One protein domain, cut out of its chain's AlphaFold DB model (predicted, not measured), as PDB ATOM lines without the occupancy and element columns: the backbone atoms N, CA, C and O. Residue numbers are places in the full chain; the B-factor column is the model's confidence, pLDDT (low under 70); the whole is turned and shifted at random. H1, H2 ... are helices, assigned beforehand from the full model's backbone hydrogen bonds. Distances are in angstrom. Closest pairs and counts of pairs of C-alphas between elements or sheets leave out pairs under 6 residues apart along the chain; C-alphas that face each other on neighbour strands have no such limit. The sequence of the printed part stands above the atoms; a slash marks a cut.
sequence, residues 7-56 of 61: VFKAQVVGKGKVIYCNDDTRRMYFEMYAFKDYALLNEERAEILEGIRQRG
ATOM      1  N   VAL A   7     160.593 149.020 176.883       97.81
ATOM      2  CA  VAL A   7     161.772 149.614 176.228       97.81
ATOM      3  C   VAL A   7     161.528 151.083 175.883       97.81
ATOM      4  O   VAL A   7     162.370 151.928 176.179       97.81
ATOM      5  N   PHE A   8     160.377 151.405 175.285       97.75
ATOM      6  CA  PHE A   8     160.076 152.776 174.880       97.75
ATOM      7  C   PHE A   8     159.887 153.699 176.089       97.75
ATOM      8  O   PHE A   8     160.426 154.804 176.103       97.75
ATOM      9  N   LYS A   9     159.206 153.228 177.144       98.00
ATOM     10  CA  LYS A   9     159.085 153.957 178.419       98.00
ATOM     11  C   LYS A   9     160.466 154.319 178.975       98.00
ATOM     12  O   LYS A   9     160.709 155.495 179.232       98.00
ATOM     13  N   ALA A  10     161.379 153.347 179.069       98.06
ATOM     14  CA  ALA A  10     162.747 153.552 179.556       98.06
ATOM     15  C   ALA A  10     163.550 154.551 178.705       98.06
ATOM     16  O   ALA A  10     164.296 155.369 179.237       98.06
ATOM     17  N   GLN A  11     163.379 154.526 177.380       98.19
ATOM     18  CA  GLN A  11     164.019 155.493 176.483       98.19
ATOM     19  C   GLN A  11     163.493 156.913 176.700       98.19
ATOM     20  O   GLN A  11     164.290 157.848 176.741       98.19
ATOM     21  N   VAL A  12     162.177 157.081 176.864       97.44
ATOM     22  CA  VAL A  12     161.575 158.394 177.124       97.44
ATOM     23  C   VAL A  12     162.059 158.957 178.457       97.44
ATOM     24  O   VAL A  12     162.490 160.105 178.487       97.44
ATOM     25  N   VAL A  13     162.056 158.163 179.534       97.00
ATOM     26  CA  VAL A  13     162.505 158.654 180.850       97.00
ATOM     27  C   VAL A  13     164.021 158.849 180.937       97.00
ATOM     28  O   VAL A  13     164.474 159.756 181.620       97.00
ATOM     29  N   GLY A  14     164.819 158.037 180.233       97.50
ATOM     30  CA  GLY A  14     166.282 158.097 180.306       97.50
ATOM     31  C   GLY A  14     166.947 159.059 179.324       97.50
ATOM     32  O   GLY A  14     168.087 159.456 179.547       97.50
ATOM     33  N   LYS A  15     166.278 159.413 178.221       97.81
ATOM     34  CA  LYS A  15     166.842 160.284 177.170       97.81
ATOM     35  C   LYS A  15     165.998 161.522 176.881       97.81
ATOM     36  O   LYS A  15     166.471 162.432 176.206       97.81
ATOM     37  N   GLY A  16     164.741 161.533 177.315       96.00
ATOM     38  CA  GLY A  16     163.834 162.650 177.099       96.00
ATOM     39  C   GLY A  16     164.166 163.852 177.976       96.00
ATOM     40  O   GLY A  16     164.927 163.776 178.939       96.00
ATOM     41  N   LYS A  17     163.549 164.986 177.643       97.44
ATOM     42  CA  LYS A  17     163.586 166.208 178.446       97.44
ATOM     43  C   LYS A  17     162.189 166.485 178.987       97.44
ATOM     44  O   LYS A  17     161.219 166.443 178.232       97.44
ATOM     45  N   VAL A  18     162.087 166.802 180.277       96.81
ATOM     46  CA  VAL A  18     160.822 167.228 180.887       96.81
ATOM     47  C   VAL A  18     160.411 168.575 180.289       96.81
ATOM     48  O   VAL A  18     161.152 169.552 180.382       96.81
ATOM     49  N   ILE A  19     159.240 168.615 179.651       97.94
ATOM     50  CA  ILE A  19     158.651 169.847 179.096       97.94
ATOM     51  C   ILE A  19     157.706 170.494 180.119       97.94
ATOM     52  O   ILE A  19     157.634 171.716 180.207       97.94
ATOM     53  N   TYR A  20     157.006 169.679 180.914       97.75
ATOM     54  CA  TYR A  20     156.096 170.115 181.971       97.75
ATOM     55  C   TYR A  20     155.995 169.046 183.064       97.75
ATOM     56  O   TYR A  20     155.918 167.853 182.761       97.75
ATOM     57  N   CYS A  21     155.971 169.471 184.326       97.56
ATOM     58  CA  CYS A  21     155.699 168.629 185.485       97.56
ATOM     59  C   CYS A  21     155.121 169.504 186.604       97.56
ATOM     60  O   CYS A  21     155.677 170.559 186.899       97.56
ATOM     61  N   ASN A  22     154.005 169.089 187.201       97.75
ATOM     62  CA  ASN A  22     153.389 169.762 188.351       97.75
ATOM     63  C   ASN A  22     153.450 168.933 189.645       97.75
ATOM     64  O   ASN A  22     153.007 169.408 190.684       97.75
ATOM     65  N   ASP A  23     153.968 167.707 189.567       98.38
ATOM     66  CA  ASP A  23     154.129 166.774 190.681       98.38
ATOM     67  C   ASP A  23     155.386 165.928 190.435       98.38
ATOM     68  O   ASP A  23     155.369 164.922 189.713       98.38
ATOM     69  N   ASP A  24     156.498 166.374 191.017       98.19
ATOM     70  CA  ASP A  24     157.795 165.718 190.870       98.19
ATOM     71  C   ASP A  24     157.828 164.338 191.518       98.19
ATOM     72  O   ASP A  24     158.429 163.419 190.965       98.19
ATOM     73  N   THR A  25     157.140 164.153 192.643       98.44
ATOM     74  CA  THR A  25     157.095 162.871 193.351       98.44
ATOM     75  C   THR A  25     156.469 161.799 192.467       98.44
ATOM     76  O   THR A  25     157.034 160.718 192.282       98.44
ATOM     77  N   ARG A  26     155.325 162.105 191.844       98.06
ATOM     78  CA  ARG A  26     154.666 161.179 190.916       98.06
ATOM     79  C   ARG A  26     155.526 160.888 189.687       98.06
ATOM     80  O   ARG A  26     155.571 159.739 189.243       98.06
ATOM     81  N   ARG A  27     156.208 161.900 189.141       97.62
ATOM     82  CA  ARG A  27     157.142 161.721 188.020       97.62
ATOM     83  C   ARG A  27     158.301 160.802 188.410       97.62
ATOM     84  O   ARG A  27     158.569 159.849 187.687       97.62
ATOM     85  N   MET A  28     158.930 161.029 189.561       98.06
ATOM     86  CA  MET A  28     160.039 160.208 190.054       98.06
ATOM     87  C   MET A  28     159.620 158.752 190.273       98.06
ATOM     88  O   MET A  28     160.348 157.844 189.877       98.06
ATOM     89  N   TYR A  29     158.428 158.502 190.829       98.44
ATOM     90  CA  TYR A  29     157.907 157.138 190.931       98.44
ATOM     91  C   TYR A  29     157.711 156.494 189.558       98.44
ATOM     92  O   TYR A  29     158.103 155.346 189.361       98.44
ATOM     93  N   PHE A  30     157.149 157.224 188.592       96.88
ATOM     94  CA  PHE A  30     157.000 156.720 187.228       96.88
ATOM     95  C   PHE A  30     158.351 156.362 186.586       96.88
ATOM     96  O   PHE A  30     158.476 155.287 186.001       96.88
ATOM     97  N   GLU A  31     159.364 157.218 186.728       97.94
ATOM     98  CA  GLU A  31     160.723 156.971 186.225       97.94
ATOM     99  C   GLU A  31     161.349 155.737 186.886       97.94
ATOM    100  O   GLU A  31     161.847 154.847 186.194       97.94
ATOM    101  N   MET A  32     161.249 155.634 188.215       98.44
ATOM    102  CA  MET A  32     161.736 154.487 188.979       98.44
ATOM    103  C   MET A  32     161.093 153.178 188.507       98.44
ATOM    104  O   MET A  32     161.803 152.205 188.258       98.44
ATOM    105  N   TYR A  33     159.767 153.142 188.348       98.06
ATOM    106  CA  TYR A  33     159.077 151.942 187.873       98.06
ATOM    107  C   TYR A  33     159.436 151.605 186.424       98.06
ATOM    108  O   TYR A  33     159.700 150.442 186.132       98.06
ATOM    109  N   ALA A  34     159.534 152.599 185.534       98.12
ATOM    110  CA  ALA A  34     159.947 152.373 184.151       98.12
ATOM    111  C   ALA A  34     161.347 151.741 184.063       98.12
ATOM    112  O   ALA A  34     161.554 150.821 183.271       98.12
ATOM    113  N   PHE A  35     162.296 152.191 184.890       98.62
ATOM    114  CA  PHE A  35     163.628 151.589 184.944       98.62
ATOM    115  C   PHE A  35     163.641 150.217 185.614       98.62
ATOM    116  O   PHE A  35     164.324 149.325 185.112       98.62
ATOM    117  N   LYS A  36     162.869 150.014 186.688       98.56
ATOM    118  CA  LYS A  36     162.729 148.707 187.347       98.56
ATOM    119  C   LYS A  36     162.209 147.649 186.370       98.56
ATOM    120  O   LYS A  36     162.805 146.585 186.238       98.56
ATOM    121  N   ASP A  37     161.133 147.962 185.653       98.12
ATOM    122  CA  ASP A  37     160.522 147.043 184.689       98.12
ATOM    123  C   ASP A  37     161.452 146.803 183.492       98.12
ATOM    124  O   ASP A  37     161.523 145.696 182.962       98.12
ATOM    125  N   TYR A  38     162.204 147.826 183.067       98.44
ATOM    126  CA  TYR A  38     163.205 147.676 182.012       98.44
ATOM    127  C   TYR A  38     164.377 146.793 182.438       98.44
ATOM    128  O   TYR A  38     164.830 145.988 181.626       98.44
ATOM    129  N   ALA A  39     164.865 146.910 183.673       98.56
ATOM    130  CA  ALA A  39     165.906 146.034 184.203       98.56
ATOM    131  C   ALA A  39     165.442 144.571 184.195       98.56
ATOM    132  O   ALA A  39     166.096 143.743 183.564       98.56
ATOM    133  N   LEU A  40     164.258 144.295 184.755       98.62
ATOM    134  CA  LEU A  40     163.670 142.953 184.772       98.62
ATOM    135  C   LEU A  40     163.510 142.377 183.355       98.62
ATOM    136  O   LEU A  40     163.980 141.280 183.077       98.62
ATOM    137  N   LEU A  41     162.945 143.152 182.423       98.31
ATOM    138  CA  LEU A  41     162.807 142.720 181.029       98.31
ATOM    139  C   LEU A  41     164.163 142.376 180.388       98.31
ATOM    140  O   LEU A  41     164.232 141.488 179.541       98.31
ATOM    141  N   ASN A  42     165.234 143.106 180.724       98.12
ATOM    142  CA  ASN A  42     166.570 142.828 180.195       98.12
ATOM    143  C   ASN A  42     167.159 141.537 180.754       98.12
ATOM    144  O   ASN A  42     167.804 140.822 179.990       98.12
ATOM    145  N   GLU A  43     166.927 141.246 182.033       98.38
ATOM    146  CA  GLU A  43     167.314 139.978 182.655       98.38
ATOM    147  C   GLU A  43     166.580 138.811 181.984       98.38
ATOM    148  O   GLU A  43     167.219 137.879 181.501       98.38
ATOM    149  N   GLU A  44     165.258 138.914 181.832       98.25
ATOM    150  CA  GLU A  44     164.424 137.870 181.220       98.25
ATOM    151  C   GLU A  44     164.776 137.608 179.747       98.25
ATOM    152  O   GLU A  44     164.785 136.465 179.295       98.25
ATOM    153  N   ARG A  45     165.089 138.655 178.969       97.38
ATOM    154  CA  ARG A  45     165.406 138.518 177.534       97.38
ATOM    155  C   ARG A  45     166.891 138.306 177.236       97.38
ATOM    156  O   ARG A  45     167.259 138.285 176.059       97.38
ATOM    157  N   ALA A  46     167.747 138.207 178.255       97.56
ATOM    158  CA  ALA A  46     169.198 138.156 178.081       97.56
ATOM    159  C   ALA A  46     169.628 137.001 177.165       97.56
ATOM    160  O   ALA A  46     170.373 137.221 176.209       97.56
ATOM    161  N   GLU A  47     169.096 135.800 177.400       97.06
ATOM    162  CA  GLU A  47     169.402 134.602 176.607       97.06
ATOM    163  C   GLU A  47     168.930 134.727 175.153       97.06
ATOM    164  O   GLU A  47     169.640 134.335 174.227       97.06
ATOM    165  N   ILE A  48     167.764 135.341 174.926       95.69
ATOM    166  CA  ILE A  48     167.232 135.584 173.578       95.69
ATOM    167  C   ILE A  48     168.173 136.508 172.803       95.69
ATOM    168  O   ILE A  48     168.526 136.223 171.656       95.69
ATOM    169  N   LEU A  49     168.589 137.617 173.425       95.56
ATOM    170  CA  LEU A  49     169.515 138.567 172.810       95.56
ATOM    171  C   LEU A  49     170.877 137.932 172.541       95.56
ATOM    172  O   LEU A  49     171.483 138.215 171.510       95.56
ATOM    173  N   GLU A  50     171.341 137.062 173.434       96.44
ATOM    174  CA  GLU A  50     172.579 136.320 173.240       96.44
ATOM    175  C   GLU A  50     172.484 135.345 172.065       96.44
ATOM    176  O   GLU A  50     173.341 135.357 171.183       96.44
ATOM    177  N   GLY A  51     171.390 134.590 171.961       95.69
ATOM    178  CA  GLY A  51     171.146 133.722 170.812       95.69
ATOM    179  C   GLY A  51     171.078 134.491 169.486       95.69
ATOM    180  O   GLY A  51     171.612 134.031 168.481       95.69
ATOM    181  N   ILE A  52     170.464 135.680 169.471       95.38
ATOM    182  CA  ILE A  52     170.450 136.560 168.288       95.38
ATOM    183  C   ILE A  52     171.869 137.030 167.943       95.38
ATOM    184  O   ILE A  52     172.244 137.010 166.773       95.38
ATOM    185  N   ARG A  53     172.674 137.422 168.943       93.69
ATOM    186  CA  ARG A  53     174.075 137.824 168.730       93.69
ATOM    187  C   ARG A  53     174.904 136.700 168.116       93.69
ATOM    188  O   ARG A  53     175.647 136.961 167.179       93.69
ATOM    189  N   GLN A  54     174.741 135.468 168.598       94.62
ATOM    190  CA  GLN A  54     175.468 134.300 168.092       94.62
ATOM    191  C   GLN A  54     175.074 133.933 166.657       94.62
ATOM    192  O   GLN A  54     175.939 133.582 165.860       94.62
ATOM    193  N   ARG A  55     173.785 134.040 166.309       94.12
ATOM    194  CA  ARG A  55     173.303 133.788 164.939       94.12
ATOM    195  C   ARG A  55     173.595 134.935 163.969       94.12
ATOM    196  O   ARG A  55     173.559 134.726 162.765       94.12
ATOM    197  N   GLY A  56     173.816 136.151 164.468       93.19
ATOM    198  CA  GLY A  56     174.026 137.356 163.656       93.19
ATOM    199  C   GLY A  56     172.746 137.966 163.067       93.19
ATOM    200  O   GLY A  56     172.777 139.096 162.582       93.19
TER     201      GLY A  56
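This is residues 7 to 56 of the 61 residues of an uncharacterized protein of Clostridium homopropionicum DSM 5847 (UniProt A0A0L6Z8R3). One long helix, H2, is the backbone of this model; a short helix, H1, packs on its middle stretch at a steep angle, and a third helix, H3, sticks out past the far end of H2 as a free arm. The link between H1 and H2 swings out as an open loop near the beginning of H2, with residues 19 to 26 standing free, and H2 then runs back past H1. The printed part has 50 residues with three named helices, in the order H1, H2, H3, and no named strand; the class is all helix. It is only just loose, close to extended, with a radius of gyration of the C-alphas of 14.5 A. The C-alphas span 47 by 18 by 9 A along their three main axes, and H2 with the arm H3 makes the length.

Start at H2, residues 24 to 44, and look at its residues 31 to 38, which alone touch H1, residues 7 to 15. The closest C-alphas of the two helices are those of Ala 10 and Ala 34, 5.5 A apart, and 8 pairs of C-alphas are within 8 A. Their lines stand at a steep tilt of 50 degrees, and they run opposite ways; centre to centre they are 9.3 A apart. Now go to H3, residues 46 to 55, which touches no helix. H2 and H3 meet only through their link, while H1 and H3 are apart. In H1, H2 and H3, every O i to N i+4 pair of the backbone is within hydrogen-bond range.

Find C-alpha 24 at (157.795, 165.718, 190.870); from there H2 runs 21 residues, from Asp 24 to Glu 44, and 30.2 A from first to last C-alpha, ending at (164.424, 137.870, 181.220). Go back to Val 7, whose C-alpha is at (161.772, 149.614, 176.228), and you will find H1 running 9 residues to Lys 15, 11.9 A from first to last C-alpha. H3 goes from Ala 46 to Arg 55, 14.4 A, and its last C-alpha is at (173.303, 133.788, 164.939).

Look for the two C-alphas farthest apart at Asn 22 and Arg 55, 47.3 A from each other; the C-alphas of Val 7 and Gly 56, the first and last printed, are 21.4 A apart. The printed part has no cut. The link from H1 to H2, with 8 residues between them, is short, and the link from H2 to H3, with one residue, is tight. Residues 43 to 56, of which 46 to 55 belong to H3, stand free. The mean pLDDT of the printed part is 97.4, and no printed residue is under 70.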